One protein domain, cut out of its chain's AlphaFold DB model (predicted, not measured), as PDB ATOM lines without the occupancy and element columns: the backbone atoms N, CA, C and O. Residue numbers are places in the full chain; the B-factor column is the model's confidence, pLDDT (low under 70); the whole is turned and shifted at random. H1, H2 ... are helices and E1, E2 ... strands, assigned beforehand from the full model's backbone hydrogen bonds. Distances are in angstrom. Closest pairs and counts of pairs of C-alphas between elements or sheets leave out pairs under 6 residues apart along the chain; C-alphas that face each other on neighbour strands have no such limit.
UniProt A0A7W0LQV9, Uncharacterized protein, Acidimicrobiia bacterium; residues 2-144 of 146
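This is residues 2 to 144 of the 146 residues of an uncharacterized protein of Acidimicrobiia bacterium (UniProt A0A7W0LQV9). Two small parallel sheets, E1 with E2 and E3 with E4, make the core; E1 is near E3, but the pairs are turned apart and do not join into one sheet. H2 packs on E1 and E2, H1 packs on both sheets, H4 packs on E4, H5 lies farther out against H4, and H6 sits away from the other helices after a long unnamed stretch. The 143 printed residues hold six named helices and four named strands in the order H1 E1 H2 E2 H3 E3 H4 H5 E4 H6; the class is mixed, helices and strands, with under half of the residues in named elements. The whole is compact, with a radius of gyration of the C-alphas of 15.4 A and a rounded outline of 42 by 36 by 30 A.

E1 is residues 16 to 21, 15.7 A long, and E2 is residues 53 to 58, 16.3 A long. E3 is residues 72 to 76, 13.5 A, and E4 is residues 104 to 108, 13.4 A. H1, residues 2 to 11, spans 13.8 A from C-alpha 2 at (0.169, 9.379, 84.817). H2, residues 34 to 43, spans 14.1 A; H4, residues 77 to 84, 10.9 A; H5, residues 92 to 100, 12.2 A. H3 is residues 63 to 66, and H6 is residues 133 to 137, ending with C-alpha 137 at (2.188, 1.266, 101.901).

E1 and E2 are parallel at 27 degrees, with N 18 and O 54 within hydrogen-bond range at 2.8 A. E1, H2 and E2 form a strand-helix-strand unit, two parallel neighbour strands with a helix between, and its crossover is right-handed. The closest C-alphas of H2 and E2 are those of Arg 43 and Ile 55, 6.6 A apart. E3 and E4 are parallel at 24 degrees, with N 73 and O 104 at 2.8 A; with H4 and H5 they form a second such unit, also right-handed. The closest C-alphas of H1 and E4 are those of Val 3 and Ala 108, 6.7 A apart; those of H1 and E1 are His 8 and Leu 16, 6.9 A apart. The closest C-alphas of H4 and E4 are those of Ala 77 and Val 107, 5.8 A apart. H4 and H5 touch, closest at the C-alphas of Leu 84 and Arg 95, 7.2 A apart, at a steep tilt of 57 degrees, opposite ways. H3 and H5 only just touch, with 3 pairs of C-alphas within 8 A, the closest being those of Ala 64 and Ala 98, 5.6 A apart. H6 is apart from H1, H2, H3, H4 and H5. Every O i to N i+4 pair is within hydrogen-bond range in H1, H2, H4, H5 and H6; H3 is too short for such a pair.

The two C-alphas farthest apart, those of Pro 48 and Ser 91, are 43.9 A apart. The printed part has no cut. The links E1 to H2, 12 residues, and E4 to H6, 24 residues, are long. Residues 106 to 107 of E4 also pair, parallel, with residues 120 to 121 in the second of these. The mean pLDDT of the printed part is 86.2; residues 24 to 33 and residue 117 are under 70.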
ATOM      1  N   ALA A   2      -0.108   9.808  86.198       87.56
ATOM      2  CA  ALA A   2       0.169   9.379  84.817       87.56
ATOM      3  C   ALA A   2      -1.048   8.846  84.029       87.56
ATOM      4  O   ALA A   2      -1.266   9.251  82.899       87.56
ATOM      5  N   VAL A   3      -1.887   7.994  84.634       90.25
ATOM      6  CA  VAL A   3      -3.121   7.495  83.987       90.25
ATOM      7  C   VAL A   3      -4.129   8.613  83.694       90.25
ATOM      8  O   VAL A   3      -4.729   8.622  82.630       90.25
ATOM      9  N   ALA A   4      -4.327   9.553  84.622       91.00
ATOM     10  CA  ALA A   4      -5.271  10.655  84.434       91.00
ATOM     11  C   ALA A   4      -4.777  11.638  83.362       91.00
ATOM     12  O   ALA A   4      -5.566  12.085  82.542       91.00
ATOM     13  N   GLU A   5      -3.476  11.937  83.353       91.75
ATOM     14  CA  GLU A   5      -2.844  12.809  82.351       91.75
ATOM     15  C   GLU A   5      -2.896  12.166  80.961       91.75
ATOM     16  O   GLU A   5      -3.416  12.767  80.028       91.75
ATOM     17  N   ALA A   6      -2.491  10.897  80.847       93.25
ATOM     18  CA  ALA A   6      -2.588  10.149  79.597       93.25
ATOM     19  C   ALA A   6      -4.033  10.087  79.077       93.25
ATOM     20  O   ALA A   6      -4.262  10.282  77.887       93.25
ATOM     21  N   ALA A   7      -5.013   9.857  79.957       94.75
ATOM     22  CA  ALA A   7      -6.421   9.835  79.573       94.75
ATOM     23  C   ALA A   7      -6.915  11.199  79.082       94.75
ATOM     24  O   ALA A   7      -7.573  11.264  78.049       94.75
ATOM     25  N   HIS A   8      -6.595  12.278  79.797       94.69
ATOM     26  CA  HIS A   8      -6.953  13.631  79.384       94.69
ATOM     27  C   HIS A   8      -6.392  13.957  77.994       94.69
ATOM     28  O   HIS A   8      -7.146  14.366  77.110       94.69
ATOM     29  N   ASP A   9      -5.101  13.701  77.781       93.75
ATOM     30  CA  ASP A   9      -4.402  14.095  76.559       93.75
ATOM     31  C   ASP A   9      -4.793  13.231  75.351       93.75
ATOM     32  O   ASP A   9      -5.027  13.754  74.263       93.75
ATOM     33  N   GLN A  10      -4.902  11.910  75.527       96.00
ATOM     34  CA  GLN A  10      -5.190  10.983  74.422       96.00
ATOM     35  C   GLN A  10      -6.660  10.987  74.010       96.00
ATOM     36  O   GLN A  10      -6.977  10.713  72.853       96.00
ATOM     37  N   LEU A  11      -7.563  11.279  74.949       95.38
ATOM     38  CA  LEU A  11      -9.003  11.258  74.700       95.38
ATOM     39  C   LEU A  11      -9.581  12.662  74.481       95.38
ATOM     40  O   LEU A  11     -10.765  12.774  74.166       95.38
ATOM     41  N   GLY A  12      -8.768  13.717  74.629       94.25
ATOM     42  CA  GLY A  12      -9.189  15.108  74.451       94.25
ATOM     43  C   GLY A  12     -10.281  15.523  75.437       94.25
ATOM     44  O   GLY A  12     -11.239  16.194  75.053       94.25
ATOM     45  N   LEU A  13     -10.183  15.071  76.692       95.00
ATOM     46  CA  LEU A  13     -11.237  15.279  77.685       95.00
ATOM     47  C   LEU A  13     -11.280  16.744  78.122       95.00
ATOM     48  O   LEU A  13     -10.280  17.288  78.571       95.00
ATOM     49  N   ALA A  14     -12.462  17.359  78.102       94.38
ATOM     50  CA  ALA A  14     -12.645  18.680  78.708       94.38
ATOM     51  C   ALA A  14     -12.565  18.632  80.247       94.38
ATOM     52  O   ALA A  14     -12.276  19.638  80.894       94.38
ATOM     53  N   ARG A  15     -12.864  17.465  80.830       94.75
ATOM     54  CA  ARG A  15     -12.945  17.225  82.270       94.75
ATOM     55  C   ARG A  15     -12.692  15.750  82.585       94.75
ATOM     56  O   ARG A  15     -13.146  14.879  81.849       94.75
ATOM     57  N   LEU A  16     -12.011  15.479  83.698       95.75
ATOM     58  CA  LEU A  16     -11.811  14.144  84.257       95.75
ATOM     59  C   LEU A  16     -12.115  14.160  85.757       95.75
ATOM     60  O   LEU A  16     -11.491  14.907  86.511       95.75
ATOM     61  N   ASP A  17     -13.006  13.270  86.191       94.75
ATOM     62  CA  ASP A  17     -13.352  13.106  87.601       94.75
ATOM     63  C   ASP A  17     -12.664  11.857  88.167       94.75
ATOM     64  O   ASP A  17     -12.955  10.722  87.788       94.75
ATOM     65  N   LEU A  18     -11.731  12.053  89.101       92.69
ATOM     66  CA  LEU A  18     -11.198  10.974  89.925       92.69
ATOM     67  C   LEU A  18     -12.217  10.641  91.007       92.69
ATOM     68  O   LEU A  18     -12.294  11.304  92.044       92.69
ATOM     69  N   VAL A  19     -12.993   9.592  90.750       90.75
ATOM     70  CA  VAL A  19     -14.039   9.143  91.662       90.75
ATOM     71  C   VAL A  19     -13.464   8.217  92.732       90.75
ATOM     72  O   VAL A  19     -12.850   7.186  92.444       90.75
ATOM     73  N   VAL A  20     -13.687   8.570  93.993       85.25
ATOM     74  CA  VAL A  20     -13.249   7.806  95.158       85.25
ATOM     75  C   VAL A  20     -14.466   7.187  95.841       85.25
ATOM     76  O   VAL A  20     -15.245   7.883  96.485       85.25
ATOM     77  N   SER A  21     -14.619   5.864  95.749       82.50
ATOM     78  CA  SER A  21     -15.669   5.165  96.499       82.50
ATOM     79  C   SER A  21     -15.435   5.293  98.003       82.50
ATOM     80  O   SER A  21     -14.334   5.000  98.495       82.50
ATOM     81  N   GLU A  22     -16.480   5.694  98.722       79.06
ATOM     82  CA  GLU A  22     -16.465   5.829 100.181       79.06
ATOM     83  C   GLU A  22     -16.307   4.470 100.859       79.06
ATOM     84  O   GLU A  22     -15.465   4.297 101.738       79.06
ATOM     85  N   VAL A  23     -17.032   3.477 100.340       73.44
ATOM     86  CA  VAL A  23     -16.857   2.062 100.659       73.44
ATOM     87  C   VAL A  23     -16.439   1.351  99.380       73.44
ATOM     88  O   VAL A  23     -17.219   1.203  98.443       73.44
ATOM     89  N   ALA A  24     -15.177   0.936  99.310       66.81
ATOM     90  CA  ALA A  24     -14.685   0.204  98.152       66.81
ATOM     91  C   ALA A  24     -15.142  -1.262  98.214       66.81
ATOM     92  O   ALA A  24     -14.953  -1.932  99.228       66.81
ATOM     93  N   LEU A  25     -15.693  -1.755  97.102       66.62
ATOM     94  CA  LEU A  25     -16.100  -3.150  96.932       66.62
ATOM     95  C   LEU A  25     -14.910  -4.101  97.179       66.62
ATOM     96  O   LEU A  25     -13.838  -3.915  96.584       66.62
ATOM     97  N   GLY A  26     -15.087  -5.084  98.065       64.31
ATOM     98  CA  GLY A  26     -14.049  -6.030  98.492       64.31
ATOM     99  C   GLY A  26     -13.032  -5.455  99.488       64.31
ATOM    100  O   GLY A  26     -11.985  -6.054  99.741       64.31
ATOM    101  N   LYS A  27     -13.287  -4.250 100.010       66.44
ATOM    102  CA  LYS A  27     -12.438  -3.535 100.973       66.44
ATOM    103  C   LYS A  27     -13.255  -2.936 102.115       66.44
ATOM    104  O   LYS A  27     -12.864  -1.932 102.704       66.44
ATOM    105  N   GLU A  28     -14.366  -3.577 102.449       68.31
ATOM    106  CA  GLU A  28     -15.313  -3.161 103.486       68.31
ATOM    107  C   GLU A  28     -14.665  -3.121 104.880       68.31
ATOM    108  O   GLU A  28     -15.125  -2.412 105.765       68.31
ATOM    109  N   HIS A  29     -13.561  -3.850 105.063       64.88
ATOM    110  CA  HIS A  29     -12.762  -3.871 106.288       64.88
ATOM    111  C   HIS A  29     -11.828  -2.656 106.453       64.88
ATOM    112  O   HIS A  29     -11.110  -2.574 107.450       64.88
ATOM    113  N   LEU A  30     -11.756  -1.746 105.474       65.44
ATOM    114  CA  LEU A  30     -10.914  -0.556 105.575       65.44
ATOM    115  C   LEU A  30     -11.607   0.542 106.387       65.44
ATOM    116  O   LEU A  30     -12.773   0.849 106.169       65.44
ATOM    117  N   ASP A  31     -10.844   1.156 107.292       65.25
ATOM    118  CA  ASP A  31     -11.295   2.216 108.199       65.25
ATOM    119  C   ASP A  31     -11.893   3.432 107.447       65.25
ATOM    120  O   ASP A  31     -11.153   4.119 106.725       65.25
ATOM    121  N   PRO A  32     -13.195   3.736 107.638       62.19
ATOM    122  CA  PRO A  32     -13.862   4.893 107.038       62.19
ATOM    123  C   PRO A  32     -13.224   6.234 107.419       62.19
ATOM    124  O   PRO A  32     -13.232   7.162 106.609       62.19
ATOM    125  N   ALA A  33     -12.599   6.342 108.600       59.94
ATOM    126  CA  ALA A  33     -11.947   7.571 109.060       59.94
ATOM    127  C   ALA A  33     -10.764   7.995 108.166       59.94
ATOM    128  O   ALA A  33     -10.305   9.134 108.223       59.94
ATOM    129  N   ARG A  34     -10.276   7.101 107.296       70.75
ATOM    130  CA  ARG A  34      -9.203   7.388 106.332       70.75
ATOM    131  C   ARG A  34      -9.702   7.951 105.002       70.75
ATOM    132  O   ARG A  34      -8.872   8.286 104.157       70.75
ATOM    133  N   LEU A  35     -11.015   8.036 104.785       73.31
ATOM    134  CA  LEU A  35     -11.578   8.532 103.532       73.31
ATOM    135  C   LEU A  35     -11.227  10.003 103.302       73.31
ATOM    136  O   LEU A  35     -10.662  10.307 102.255       73.31
ATOM    137  N   GLU A  36     -11.496  10.879 104.272       74.62
ATOM    138  CA  GLU A  36     -11.211  12.316 104.149       74.62
ATOM    139  C   GLU A  36      -9.719  12.572 103.938       74.62
ATOM    140  O   GLU A  36      -9.331  13.224 102.976       74.62
ATOM    141  N   ALA A  37      -8.857  11.923 104.726       78.12
ATOM    142  CA  ALA A  37      -7.409  12.018 104.538       78.12
ATOM    143  C   ALA A  37      -6.959  11.546 103.140       78.12
ATOM    144  O   ALA A  37      -6.023  12.095 102.557       78.12
ATOM    145  N   ARG A  38      -7.622  10.528 102.573       76.94
ATOM    146  CA  ARG A  38      -7.362  10.066 101.203       76.94
ATOM    147  C   ARG A  38      -7.868  11.070 100.171       76.94
ATOM    148  O   ARG A  38      -7.171  11.291  99.188       76.94
ATOM    149  N   LEU A  39      -9.044  11.659 100.373       80.69
ATOM    150  CA  LEU A  39      -9.576  12.700  99.495       80.69
ATOM    151  C   LEU A  39      -8.651  13.913  99.490       80.69
ATOM    152  O   LEU A  39      -8.291  14.374  98.415       80.69
ATOM    153  N   ASP A  40      -8.184  14.359 100.651       81.81
ATOM    154  CA  ASP A  40      -7.265  15.491 100.770       81.81
ATOM    155  C   ASP A  40      -5.915  15.209 100.110       81.81
ATOM    156  O   ASP A  40      -5.408  16.040  99.356       81.81
ATOM    157  N   ALA A  41      -5.368  14.004 100.299       80.38
ATOM    158  CA  ALA A  41      -4.145  13.591  99.618       80.38
ATOM    159  C   ALA A  41      -4.299  13.591  98.089       80.38
ATOM    160  O   ALA A  41      -3.369  13.965  97.381       80.38
ATOM    161  N   VAL A  42      -5.461  13.189  97.563       79.62
ATOM    162  CA  VAL A  42      -5.725  13.232  96.117       79.62
ATOM    163  C   VAL A  42      -5.990  14.674  95.661       79.62
ATOM    164  O   VAL A  42      -5.492  15.063  94.607       79.62
ATOM    165  N   ARG A  43      -6.686  15.498  96.458       82.38
ATOM    166  CA  ARG A  43      -6.965  16.923  96.173       82.38
ATOM    167  C   ARG A  43      -5.691  17.738  96.066       82.38
ATOM    168  O   ARG A  43      -5.584  18.553  95.159       82.38
ATOM    169  N   ALA A  44      -4.696  17.444  96.897       80.31
ATOM    170  CA  ALA A  44      -3.376  18.054  96.789       80.31
ATOM    171  C   ALA A  44      -2.703  17.804  95.420       80.31
ATOM    172  O   ALA A  44      -1.916  18.632  94.968       80.31
ATOM    173  N   LEU A  45      -3.039  16.707  94.727       78.38
ATOM    174  CA  LEU A  45      -2.514  16.399  93.387       78.38
ATOM    175  C   LEU A  45      -3.256  17.150  92.267       78.38
ATOM    176  O   LEU A  45      -2.678  17.394  91.200       78.38
ATOM    177  N   ALA A  46      -4.512  17.539  92.501       79.19
ATOM    178  CA  ALA A  46      -5.326  18.364  91.604       79.19
ATOM    179  C   ALA A  46      -5.022  19.862  91.792       79.19
ATOM    180  O   ALA A  46      -5.895  20.677  92.077       79.19
ATOM    181  N   GLY A  47      -3.740  20.215  91.675       75.19
ATOM    182  CA  GLY A  47      -3.265  21.591  91.790       75.19
ATOM    183  C   GLY A  47      -3.598  22.472  90.572       75.19
ATOM    184  O   GLY A  47      -4.132  21.987  89.573       75.19
ATOM    185  N   PRO A  48      -3.200  23.761  90.593       77.38
ATOM    186  CA  PRO A  48      -3.555  24.758  89.572       77.38
ATOM    187  C   PRO A  48      -3.180  24.384  88.130       77.38
ATOM    188  O   PRO A  48      -3.776  24.891  87.187       77.38
ATOM    189  N   GLY A  49      -2.194  23.499  87.946       84.00
ATOM    190  CA  GLY A  49      -1.773  23.013  86.630       84.00
ATOM    191  C   GLY A  49      -2.712  21.984  85.988       84.00
ATOM    192  O   GLY A  49      -2.466  21.580  84.858       84.00
ATOM    193  N   ARG A  50      -3.763  21.535  86.688       89.50
ATOM    194  CA  ARG A  50      -4.715  20.523  86.198       89.50
ATOM    195  C   ARG A  50      -6.165  20.982  86.399       89.50
ATOM    196  O   ARG A  50      -6.917  20.303  87.090       89.50
ATOM    197  N   PRO A  51      -6.588  22.118  85.809       90.12
ATOM    198  CA  PRO A  51      -7.951  22.635  85.984       90.12
ATOM    199  C   PRO A  51      -9.033  21.695  85.427       90.12
ATOM    200  O   PRO A  51     -10.196  21.823  85.788       90.12
ATOM    201  N   TRP A  52      -8.649  20.755  84.562       93.31
ATOM    202  CA  TRP A  52      -9.498  19.701  84.010       93.31
ATOM    203  C   TRP A  52      -9.752  18.541  84.988       93.31
ATOM    204  O   TRP A  52     -10.594  17.690  84.710       93.31
ATOM    205  N   LEU A  53      -9.019  18.465  86.105       93.56
ATOM    206  CA  LEU A  53      -9.064  17.350  87.042       93.56
ATOM    207  C   LEU A  53      -9.912  17.686  88.268       93.56
ATOM    208  O   LEU A  53      -9.560  18.555  89.062       93.56
ATOM    209  N   HIS A  54     -10.975  16.920  88.478       91.88
ATOM    210  CA  HIS A  54     -11.827  17.028  89.654       91.88
ATOM    211  C   HIS A  54     -11.752  15.757  90.486       91.88
ATOM    212  O   HIS A  54     -11.414  14.679  90.000       91.88
ATOM    213  N   ILE A  55     -12.072  15.882  91.770       90.69
ATOM    214  CA  ILE A  55     -12.097  14.756  92.699       90.69
ATOM    215  C   ILE A  55     -13.448  14.752  93.373       90.69
ATOM    216  O   ILE A  55     -13.858  15.752  93.963       90.69
ATOM    217  N   THR A  56     -14.115  13.615  93.285       89.50
ATOM    218  CA  THR A  56     -15.454  13.425  93.830       89.50
ATOM    219  C   THR A  56     -15.525  12.109  94.592       89.50
ATOM    220  O   THR A  56     -14.765  11.178  94.308       89.50
ATOM    221  N   SER A  57     -16.403  12.036  95.587       89.38
ATOM    222  CA  SER A  57     -16.708  10.793  96.292       89.38
ATOM    223  C   SER A  57     -18.016  10.195  95.790       89.38
ATOM    224  O   SER A  57     -18.831  10.860  95.153       89.38
ATOM    225  N   THR A  58     -18.208   8.902  96.039       89.25
ATOM    226  CA  THR A  58     -19.459   8.223  95.702       89.25
ATOM    227  C   THR A  58     -19.746   7.063  96.646       89.25
ATOM    228  O   THR A  58     -18.835   6.345  97.070       89.25
ATOM    229  N   HIS A  59     -21.029   6.836  96.920       87.69
ATOM    230  CA  HIS A  59     -21.505   5.632  97.600       87.69
ATOM    231  C   HIS A  59     -21.624   4.428  96.649       87.69
ATOM    232  O   HIS A  59     -21.760   3.292  97.109       87.69
ATOM    233  N   HIS A  60     -21.566   4.647  95.329       89.75
ATOM    234  CA  HIS A  60     -21.623   3.567  94.351       89.75
ATOM    235  C   HIS A  60     -20.383   2.671  94.448       89.75
ATOM    236  O   HIS A  60     -19.241   3.130  94.565       89.75
ATOM    237  N   ARG A  61     -20.625   1.358  94.393       87.44
ATOM    238  CA  ARG A  61     -19.580   0.334  94.522       87.44
ATOM    239  C   ARG A  61     -19.200  -0.289  93.182       87.44
ATOM    240  O   ARG A  61     -18.030  -0.609  92.978       87.44
ATOM    241  N   LEU A  62     -20.170  -0.458  92.284       91.31
ATOM    242  CA  LEU A  62     -19.942  -0.981  90.941       91.31
ATOM    243  C   LEU A  62     -19.520   0.153  90.011       91.31
ATOM    244  O   LEU A  62     -20.157   1.203  89.974       91.31
ATOM    245  N   LEU A  63     -18.478  -0.078  89.212       92.69
ATOM    246  CA  LEU A  63     -18.005   0.924  88.251       92.69
ATOM    247  C   LEU A  63     -19.050   1.263  87.181       92.69
ATOM    248  O   LEU A  63     -19.032   2.375  86.671       92.69
ATOM    249  N   ALA A  64     -19.974   0.345  86.885       93.56
ATOM    250  CA  ALA A  64     -21.093   0.614  85.987       93.56
ATOM    251  C   ALA A  64     -22.045   1.688  86.526       93.56
ATOM    252  O   ALA A  64     -22.526   2.504  85.751       93.56
ATOM    253  N   ASP A  65     -22.266   1.724  87.841       93.81
ATOM    254  CA  ASP A  65     -23.110   2.747  88.465       93.81
ATOM    255  C   ASP A  65     -22.335   4.059  88.635       93.81
ATOM    256  O   ASP A  65     -22.876   5.138  88.439       93.81
ATOM    257  N   VAL A  66     -21.032   3.978  88.935       94.19
ATOM    258  CA  VAL A  66     -20.157   5.162  88.998       94.19
ATOM    259  C   VAL A  66     -20.077   5.886  87.651       94.19
ATOM    260  O   VAL A  66     -19.972   7.107  87.621       94.19
ATOM    261  N   ALA A  67     -20.091   5.136  86.549       95.38
ATOM    262  CA  ALA A  67     -19.948   5.669  85.200       95.38
ATOM    263  C   ALA A  67     -21.252   6.217  84.604       95.38
ATOM    264  O   ALA A  67     -21.235   6.728  83.483       95.38
ATOM    265  N   GLU A  68     -22.376   6.121  85.316       94.06
ATOM    266  CA  GLU A  68     -23.648   6.644  84.833       94.06
ATOM    267  C   GLU A  68     -23.556   8.163  84.600       94.06
ATOM    268  O   GLU A  68     -23.128   8.923  85.468       94.06
ATOM    269  N   GLY A  69     -23.925   8.603  83.393       93.94
ATOM    270  CA  GLY A  69     -23.847  10.007  82.979       93.94
ATOM    271  C   GLY A  69     -22.473  10.482  82.487       93.94
ATOM    272  O   GLY A  69     -22.364  11.642  82.096       93.94
ATOM    273  N   TYR A  70     -21.447   9.622  82.463       96.38
ATOM    274  CA  TYR A  70     -20.141   9.937  81.873       96.38
ATOM    275  C   TYR A  70     -20.019   9.416  80.437       96.38
ATOM    276  O   TYR A  70     -20.506   8.335  80.110       96.38
ATOM    277  N   ASP A  71     -19.282  10.143  79.596       96.62
ATOM    278  CA  ASP A  71     -19.005   9.734  78.210       96.62
ATOM    279  C   ASP A  71     -17.950   8.619  78.112       96.62
ATOM    280  O   ASP A  71     -17.933   7.833  77.159       96.62
ATOM    281  N   VAL A  72     -17.038   8.563  79.089       96.88
ATOM    282  CA  VAL A  72     -15.905   7.633  79.114       96.88
ATOM    283  C   VAL A  72     -15.643   7.157  80.538       96.88
ATOM    284  O   VAL A  72     -15.609   7.951  81.475       96.88
ATOM    285  N   LEU A  73     -15.366   5.863  80.683       96.56
ATOM    286  CA  LEU A  73     -14.856   5.262  81.906       96.56
ATOM    287  C   LEU A  73     -13.399   4.825  81.719       96.56
ATOM    288  O   LEU A  73     -13.100   3.936  80.919       96.56
ATOM    289  N   VAL A  74     -12.501   5.418  82.508       95.94
ATOM    290  CA  VAL A  74     -11.078   5.060  82.545       95.94
ATOM    291  C   VAL A  74     -10.783   4.242  83.797       95.94
ATOM    292  O   VAL A  74     -11.090   4.665  84.911       95.94
ATOM    293  N   MET A  75     -10.155   3.078  83.642       93.94
ATOM    294  CA  MET A  75      -9.778   2.231  84.779       93.94
ATOM    295  C   MET A  75      -8.477   1.463  84.539       93.94
ATOM    296  O   MET A  75      -8.023   1.322  83.410       93.94
ATOM    297  N   GLY A  76      -7.865   0.941  85.603       91.62
ATOM    298  CA  GLY A  76      -6.744   0.005  85.474       91.62
ATOM    299  C   GLY A  76      -7.202  -1.389  85.038       91.62
ATOM    300  O   GLY A  76      -8.331  -1.791  85.324       91.62
ATOM    301  N   ALA A  77      -6.315  -2.155  84.399       91.00
ATOM    302  CA  ALA A  77      -6.607  -3.524  83.966       91.00
ATOM    303  C   ALA A  77      -7.080  -4.435  85.114       91.00
ATOM    304  O   ALA A  77      -7.961  -5.268  84.907       91.00
ATOM    305  N   ASP A  78      -6.569  -4.237  86.336       88.44
ATOM    306  CA  ASP A  78      -7.005  -4.982  87.524       88.44
ATOM    307  C   ASP A  78      -8.500  -4.783  87.823       88.44
ATOM    308  O   ASP A  78      -9.201  -5.718  88.208       88.44
ATOM    309  N   LYS A  79      -9.014  -3.574  87.572       90.25
ATOM    310  CA  LYS A  79     -10.433  -3.254  87.732       90.25
ATOM    311  C   LYS A  79     -11.293  -3.794  86.606       90.25
ATOM    312  O   LYS A  79     -12.417  -4.204  86.872       90.25
ATOM    313  N   TRP A  80     -10.769  -3.859  85.389       93.88
ATOM    314  CA  TRP A  80     -11.499  -4.457  84.280       93.88
ATOM    315  C   TRP A  80     -11.772  -5.949  84.507       93.88
ATOM    316  O   TRP A  80     -12.888  -6.411  84.289       93.88
ATOM    317  N   VAL A  81     -10.792  -6.692  85.038       91.50
ATOM    318  CA  VAL A  81     -10.999  -8.094  85.445       91.50
ATOM    319  C   VAL A  81     -12.109  -8.199  86.495       91.50
ATOM    320  O   VAL A  81     -12.979  -9.053  86.372       91.50
ATOM    321  N   GLN A  82     -12.121  -7.293  87.477       90.94
ATOM    322  CA  GLN A  82     -13.157  -7.243  88.510       90.94
ATOM    323  C   GLN A  82     -14.558  -6.963  87.932       90.94
ATOM    324  O   GLN A  82     -15.522  -7.593  88.344       90.94
ATOM    325  N   VAL A  83     -14.676  -6.044  86.967       93.19
ATOM    326  CA  VAL A  83     -15.949  -5.704  86.296       93.19
ATOM    327  C   VAL A  83     -16.531  -6.894  85.533       93.19
ATOM    328  O   VAL A  83     -17.747  -7.055  85.457       93.19
ATOM    329  N   LEU A  84     -15.676  -7.740  84.961       93.12
ATOM    330  CA  LEU A  84     -16.126  -8.915  84.220       93.12
ATOM    331  C   LEU A  84     -16.452 -10.113  85.113       93.12
ATOM    332  O   LEU A  84     -17.072 -11.057  84.625       93.12
ATOM    333  N   ASP A  85     -16.049 -10.105  86.378       93.31
ATOM    334  CA  ASP A  85     -16.221 -11.240  87.277       93.31
ATOM    335  C   ASP A  85     -17.638 -11.247  87.896       93.31
ATOM    336  O   ASP A  85     -17.978 -10.345  88.669       93.31
ATOM    337  N   PRO A  86     -18.484 -12.253  87.582       94.31
ATOM    338  CA  PRO A  86     -19.855 -12.323  88.079       94.31
ATOM    339  C   PRO A  86     -19.941 -12.488  89.602       94.31
ATOM    340  O   PRO A  86     -21.000 -12.218  90.157       94.31
ATOM    341  N   ALA A  87     -18.858 -12.866  90.295       93.50
ATOM    342  CA  ALA A  87     -18.841 -12.984  91.755       93.50
ATOM    343  C   ALA A  87     -19.090 -11.650  92.489       93.50
ATOM    344  O   ALA A  87     -19.387 -11.648  93.683       93.50
ATOM    345  N   TRP A  88     -18.977 -10.518  91.787       91.31
ATOM    346  CA  TRP A  88     -19.246  -9.178  92.323       91.31
ATOM    347  C   TRP A  88     -20.684  -8.697  92.123       91.31
ATOM    348  O   TRP A  88     -21.000  -7.559  92.475       91.31
ATOM    349  N   TYR A  89     -21.540  -9.543  91.558       93.44
ATOM    350  CA  TYR A  89     -22.914  -9.232  91.195       93.44
ATOM    351  C   TYR A  89     -23.864 -10.260  91.806       93.44
ATOM    352  O   TYR A  89     -23.462 -11.373  92.140       93.44
ATOM    353  N   ASP A  90     -25.143  -9.900  91.911       93.69
ATOM    354  CA  ASP A  90     -26.170 -10.817  92.419       93.69
ATOM    355  C   ASP A  90     -26.365 -12.031  91.494       93.69
ATOM    356  O   ASP A  90     -26.706 -13.123  91.950       93.69
ATOM    357  N   SER A  91     -26.138 -11.851  90.186       95.81
ATOM    358  CA  SER A  91     -26.160 -12.924  89.192       95.81
ATOM    359  C   SER A  91     -25.292 -12.598  87.964       95.81
ATOM    360  O   SER A  91     -24.957 -11.430  87.728       95.81
ATOM    361  N   PRO A  92     -24.945 -13.600  87.133       96.88
ATOM    362  CA  PRO A  92     -24.291 -13.370  85.844       96.88
ATOM    363  C   PRO A  92     -25.077 -12.435  84.913       96.88
ATOM    364  O   PRO A  92     -24.480 -11.613  84.226       96.88
ATOM    365  N   GLU A  93     -26.408 -12.496  84.929       97.50
ATOM    366  CA  GLU A  93     -27.276 -11.610  84.144       97.50
ATOM    367  C   GLU A  93     -27.209 -10.167  84.656       97.50
ATOM    368  O   GLU A  93     -27.185  -9.230  83.859       97.50
ATOM    369  N   ALA A  94     -27.119  -9.971  85.978       96.31
ATOM    370  CA  ALA A  94     -26.897  -8.650  86.565       96.31
ATOM    371  C   ALA A  94     -25.522  -8.084  86.170       96.31
ATOM    372  O   ALA A  94     -25.409  -6.895  85.860       96.31
ATOM    373  N   ARG A  95     -24.489  -8.939  86.106       96.88
ATOM    374  CA  ARG A  95     -23.171  -8.580  85.558       96.88
ATOM    375  C   ARG A  95     -23.290  -8.154  84.099       96.88
ATOM    376  O   ARG A  95     -22.808  -7.081  83.746       96.88
ATOM    377  N   ASP A  96     -23.938  -8.959  83.261       96.88
ATOM    378  CA  ASP A  96     -24.096  -8.672  81.831       96.88
ATOM    379  C   ASP A  96     -24.846  -7.352  81.604       96.88
ATOM    380  O   ASP A  96     -24.403  -6.516  80.815       96.88
ATOM    381  N   ALA A  97     -25.924  -7.114  82.357       96.62
ATOM    382  CA  ALA A  97     -26.667  -5.858  82.324       96.62
ATOM    383  C   ALA A  97     -25.811  -4.661  82.771       96.62
ATOM    384  O   ALA A  97     -25.886  -3.590  82.174       96.62
ATOM    385  N   ALA A  98     -24.974  -4.817  83.798       96.12
ATOM    386  CA  ALA A  98     -24.065  -3.763  84.238       96.12
ATOM    387  C   ALA A  98     -22.990  -3.451  83.186       96.12
ATOM    388  O   ALA A  98     -22.753  -2.282  82.892       96.12
ATOM    389  N   VAL A  99     -22.376  -4.475  82.587       95.06
ATOM    390  CA  VAL A  99     -21.356  -4.310  81.541       95.06
ATOM    391  C   VAL A  99     -21.949  -3.669  80.284       95.06
ATOM    392  O   VAL A  99     -21.317  -2.800  79.693       95.06
ATOM    393  N   ALA A 100     -23.175  -4.037  79.902       95.19
ATOM    394  CA  ALA A 100     -23.857  -3.472  78.736       95.19
ATOM    395  C   ALA A 100     -24.198  -1.976  78.878       95.19
ATOM    396  O   ALA A 100     -24.366  -1.297  77.869       95.19
ATOM    397  N   ARG A 101     -24.297  -1.463  80.112       95.56
ATOM    398  CA  ARG A 101     -24.536  -0.037  80.398       95.56
ATOM    399  C   ARG A 101     -23.266   0.809  80.410       95.56
ATOM    400  O   ARG A 101     -23.368   2.026  80.530       95.56
ATOM    401  N   LEU A 102     -22.084   0.195  80.347       96.06
ATOM    402  CA  LEU A 102     -20.839   0.950  80.412       96.06
ATOM    403  C   LEU A 102     -20.731   1.912  79.220       96.06
ATOM    404  O   LEU A 102     -21.048   1.521  78.093       96.06
ATOM    405  N   PRO A 103     -20.248   3.147  79.444       96.06
ATOM    406  CA  PRO A 103     -19.911   4.048  78.352       96.06
ATOM    407  C   PRO A 103     -18.649   3.540  77.634       96.06
ATOM    408  O   PRO A 103     -18.203   2.408  77.838       96.06
ATOM    409  N   ARG A 104     -18.019   4.372  76.797       95.56
ATOM    410  CA  ARG A 104     -16.720   4.019  76.207       95.56
ATOM    411  C   ARG A 104     -15.727   3.655  77.320       95.56
ATOM    412  O   ARG A 104     -15.469   4.465  78.207       95.56
ATOM    413  N   VAL A 105     -15.159   2.450  77.271       95.69
ATOM    414  CA  VAL A 105     -14.202   1.963  78.275       95.69
ATOM    415  C   VAL A 105     -12.781   2.064  77.738       95.69
ATOM    416  O   VAL A 105     -12.467   1.490  76.694       95.69
ATOM    417  N   VAL A 106     -11.917   2.738  78.497       96.25
ATOM    418  CA  VAL A 106     -10.481   2.834  78.223       96.25
ATOM    419  C   VAL A 106      -9.708   2.261  79.408       96.25
ATOM    420  O   VAL A 106      -9.910   2.654  80.559       96.25
ATOM    421  N   VAL A 107      -8.820   1.307  79.142       95.19
ATOM    422  CA  VAL A 107      -8.119   0.554  80.181       95.19
ATOM    423  C   VAL A 107      -6.631   0.868  80.187       95.19
ATOM    424  O   VAL A 107      -5.933   0.667  79.199       95.19
ATOM    425  N   ALA A 108      -6.117   1.298  81.338       92.56
ATOM    426  CA  ALA A 108      -4.688   1.432  81.574       92.56
ATOM    427  C   ALA A 108      -4.056   0.048  81.838       92.56
ATOM    428  O   ALA A 108      -4.453  -0.625  82.801       92.56
ATOM    429  N   PRO A 109      -3.072  -0.391  81.027       89.81
ATOM    430  CA  PRO A 109      -2.359  -1.646  81.248       89.81
ATOM    431  C   PRO A 109      -1.661  -1.684  82.610       89.81
ATOM    432  O   PRO A 109      -1.199  -0.661  83.118       89.81
ATOM    433  N   ARG A 110      -1.547  -2.881  83.188       85.62
ATOM    434  CA  ARG A 110      -0.921  -3.084  84.494       85.62
ATOM    435  C   ARG A 110      -0.114  -4.371  84.533       85.62
ATOM    436  O   ARG A 110      -0.578  -5.402  84.050       85.62
ATOM    437  N   ASP A 111       1.058  -4.316  85.158       82.62
ATOM    438  CA  ASP A 111       1.897  -5.501  85.313       82.62
ATOM    439  C   ASP A 111       1.211  -6.536  86.212       82.62
ATOM    440  O   ASP A 111       0.567  -6.203  87.211       82.62
ATOM    441  N   GLY A 112       1.333  -7.810  85.834       80.69
ATOM    442  CA  GLY A 112       0.693  -8.922  86.538       80.69
ATOM    443  C   GLY A 112      -0.808  -9.074  86.271       80.69
ATOM    444  O   GLY A 112      -1.424  -9.967  86.843       80.69
ATOM    445  N   THR A 113      -1.408  -8.247  85.405       81.06
ATOM    446  CA  THR A 113      -2.788  -8.430  84.930       81.06
ATOM    447  C   THR A 113      -2.792  -8.711  83.426       81.06
ATOM    448  O   THR A 113      -2.105  -8.002  82.689       81.06
ATOM    449  N   PRO A 114      -3.544  -9.718  82.936       82.56
ATOM    450  CA  PRO A 114      -3.654  -9.968  81.503       82.56
ATOM    451  C   PRO A 114      -4.119  -8.719  80.755       82.56
ATOM    452  O   PRO A 114      -5.050  -8.041  81.193       82.56
ATOM    453  N   THR A 115      -3.489  -8.427  79.616       78.62
ATOM    454  CA  THR A 115      -3.932  -7.335  78.746       78.62
ATOM    455  C   THR A 115      -5.343  -7.641  78.251       78.62
ATOM    456  O   THR A 115      -5.547  -8.680  77.613       78.62
ATOM    457  N   PRO A 116      -6.329  -6.780  78.540       81.00
ATOM    458  CA  PRO A 116      -7.685  -7.079  78.143       81.00
ATOM    459  C   PRO A 116      -7.852  -7.004  76.632       81.00
ATOM    460  O   PRO A 116      -7.307  -6.135  75.954       81.00
ATOM    461  N   THR A 117      -8.615  -7.957  76.107       69.81
ATOM    462  CA  THR A 117      -8.997  -7.995  74.698       69.81
ATOM    463  C   THR A 117     -10.350  -7.301  74.547       69.81
ATOM    464  O   THR A 117     -11.197  -7.410  75.432       69.81
ATOM    465  N   ARG A 118     -10.567  -6.601  73.423       79.81
ATOM    466  CA  ARG A 118     -11.831  -5.905  73.073       79.81
ATOM    467  C   ARG A 118     -12.141  -4.612  73.839       79.81
ATOM    468  O   ARG A 118     -13.269  -4.136  73.769       79.81
ATOM    469  N   VAL A 119     -11.162  -4.032  74.521       84.88
ATOM    470  CA  VAL A 119     -11.265  -2.680  75.092       84.88
ATOM    471  C   VAL A 119     -10.152  -1.810  74.537       84.88
ATOM    472  O   VAL A 119      -9.100  -2.310  74.138       84.88
ATOM    473  N   GLU A 120     -10.396  -0.508  74.504       92.31
ATOM    474  CA  GLU A 120      -9.366   0.458  74.161       92.31
ATOM    475  C   GLU A 120      -8.315   0.501  75.273       92.31
ATOM    476  O   GLU A 120      -8.655   0.491  76.459       92.31
ATOM    477  N   LEU A 121      -7.037   0.516  74.898       93.12
ATOM    478  CA  LEU A 121      -5.934   0.581  75.850       93.12
ATOM    479  C   LEU A 121      -5.376   1.993  75.894       93.12
ATOM    480  O   LEU A 121      -5.080   2.578  74.855       93.12
ATOM    481  N   LEU A 122      -5.189   2.500  77.106       93.06
ATOM    482  CA  LEU A 122      -4.493   3.755  77.322       93.06
ATOM    483  C   LEU A 122      -2.992   3.546  77.131       93.06
ATOM    484  O   LEU A 122      -2.418   2.623  77.722       93.06
ATOM    485  N   ASP A 123      -2.346   4.419  76.365       90.50
ATOM    486  CA  ASP A 123      -0.894   4.384  76.242       90.50
ATOM    487  C   ASP A 123      -0.260   5.057  77.463       90.50
ATOM    488  O   ASP A 123      -0.241   6.280  77.601       90.50
ATOM    489  N   VAL A 124       0.211   4.247  78.405       86.50
ATOM    490  CA  VAL A 124       0.921   4.721  79.594       86.50
ATOM    491  C   VAL A 124       2.321   4.129  79.576       86.50
ATOM    492  O   VAL A 124       2.482   2.912  79.414       86.50
ATOM    493  N   HIS A 125       3.324   4.989  79.794       83.25
ATOM    494  CA  HIS A 125       4.729   4.588  79.816       83.25
ATOM    495  C   HIS A 125       4.931   3.346  80.711       83.25
ATOM    496  O   HIS A 125       4.417   3.331  81.839       83.25
ATOM    497  N   PRO A 126       5.657   2.307  80.247       80.06
ATOM    498  CA  PRO A 126       5.800   1.039  80.965       80.06
ATOM    499  C   PRO A 126       6.237   1.171  82.428       80.06
ATOM    500  O   PRO A 126       5.735   0.435  83.274       80.06
ATOM    501  N   ASP A 127       7.067   2.163  82.752       83.25
ATOM    502  CA  ASP A 127       7.541   2.433  84.120       83.25
ATOM    503  C   ASP A 127       6.419   2.710  85.136       83.25
ATOM    504  O   ASP A 127       6.621   2.580  86.344       83.25
ATOM    505  N   HIS A 128       5.217   3.074  84.678       80.69
ATOM    506  CA  HIS A 128       4.065   3.307  85.548       80.69
ATOM    507  C   HIS A 128       3.205   2.059  85.789       80.69
ATOM    508  O   HIS A 128       2.395   2.054  86.717       80.69
ATOM    509  N   ARG A 129       3.390   0.984  85.012       80.75
ATOM    510  CA  ARG A 129       2.627  -0.270  85.138       80.75
ATOM    511  C   ARG A 129       2.801  -1.004  86.480       80.75
ATOM    512  O   ARG A 129       1.801  -1.564  86.942       80.75
ATOM    513  N   PRO A 130       3.971  -0.994  87.158       77.75
ATOM    514  CA  PRO A 130       4.118  -1.646  88.465       77.75
ATOM    515  C   PRO A 130       3.651  -0.777  89.651       77.75
ATOM    516  O   PRO A 130       3.492  -1.281  90.766       77.75
ATOM    517  N   VAL A 131       3.405   0.523  89.447       78.69
ATOM    518  CA  VAL A 131       3.112   1.471  90.535       78.69
ATOM    519  C   VAL A 131       1.766   1.154  91.198       78.69
ATOM    520  O   VAL A 131       0.711   1.133  90.563       78.69
ATOM    521  N   SER A 132       1.770   0.923  92.516       77.38
ATOM    522  CA  SER A 132       0.555   0.624  93.285       77.38
ATOM    523  C   SER A 132       0.553   1.269  94.669       77.38
ATOM    524  O   SER A 132       1.578   1.353  95.343       77.38
ATOM    525  N   SER A 133      -0.636   1.653  95.146       72.62
ATOM    526  CA  SER A 133      -0.783   2.186  96.507       72.62
ATOM    527  C   SER A 133      -0.451   1.150  97.588       72.62
ATOM    528  O   SER A 133      -0.043   1.517  98.684       72.62
ATOM    529  N   THR A 134      -0.603  -0.145  97.292       73.50
ATOM    530  CA  THR A 134      -0.223  -1.235  98.202       73.50
ATOM    531  C   THR A 134       1.290  -1.321  98.365       73.50
ATOM    532  O   THR A 134       1.758  -1.403  99.493       73.50
ATOM    533  N   ALA A 135       2.055  -1.222  97.276       71.56
ATOM    534  CA  ALA A 135       3.515  -1.239  97.335       71.56
ATOM    535  C   ALA A 135       4.082   0.005  98.040       71.56
ATOM    536  O   ALA A 135       5.012  -0.117  98.831       71.56
ATOM    537  N   VAL A 136       3.474   1.182  97.836       77.38
ATOM    538  CA  VAL A 136       3.834   2.398  98.589       77.38
ATOM    539  C   VAL A 136       3.596   2.196 100.089       77.38
ATOM    540  O   VAL A 136       4.473   2.495 100.892       77.38
ATOM    541  N   ARG A 137       2.451   1.618 100.488       76.62
ATOM    542  CA  ARG A 137       2.188   1.266 101.901       76.62
ATOM    543  C   ARG A 137       3.162   0.219 102.457       76.62
ATOM    544  O   ARG A 137       3.359   0.184 103.664       76.62
ATOM    545  N   ALA A 138       3.756  -0.608 101.597       78.38
ATOM    546  CA  ALA A 138       4.778  -1.591 101.949       78.38
ATOM    547  C   ALA A 138       6.219  -1.033 101.908       78.38
ATOM    548  O   ALA A 138       7.158  -1.798 102.102       78.38
ATOM    549  N   GLY A 139       6.404   0.275 101.663       75.88
ATOM    550  CA  GLY A 139       7.702   0.956 101.762       75.88
ATOM    551  C   GLY A 139       8.344   1.398 100.441       75.88
ATOM    552  O   GLY A 139       9.476   1.868 100.459       75.88
ATOM    553  N   ARG A 140       7.658   1.283  99.293       79.44
ATOM    554  CA  ARG A 140       8.133   1.834  98.002       79.44
ATOM    555  C   ARG A 140       7.864   3.338  97.913       79.44
ATOM    556  O   ARG A 140       7.012   3.789  97.144       79.44
ATOM    557  N   ASP A 141       8.522   4.114  98.768       79.19
ATOM    558  CA  ASP A 141       8.289   5.554  98.908       79.19
ATOM    559  C   ASP A 141       8.677   6.359  97.661       79.19
ATOM    560  O   ASP A 141       8.122   7.435  97.431       79.19
ATOM    561  N   GLU A 142       9.554   5.830  96.804       75.88
ATOM    562  CA  GLU A 142       9.900   6.437  95.517       75.88
ATOM    563  C   GLU A 142       8.713   6.504  94.538       75.88
ATOM    564  O   GLU A 142       8.732   7.289  93.596       75.88
ATOM    565  N   TRP A 143       7.657   5.720  94.777       78.56
ATOM    566  CA  TRP A 143       6.418   5.728  93.992       78.56
ATOM    567  C   TRP A 143       5.305   6.576  94.609       78.56
ATOM    568  O   TRP A 143       4.192   6.635  94.073       78.56
ATOM    569  N   ARG A 144       5.565   7.220  95.750       75.19
ATOM    570  CA  ARG A 144       4.598   8.118  96.377       75.19
ATOM    571  C   ARG A 144       4.461   9.374  95.518       75.19
ATOM    572  O   ARG A 144       5.455  10.010  95.178       75.19
TER     573      ARG A 144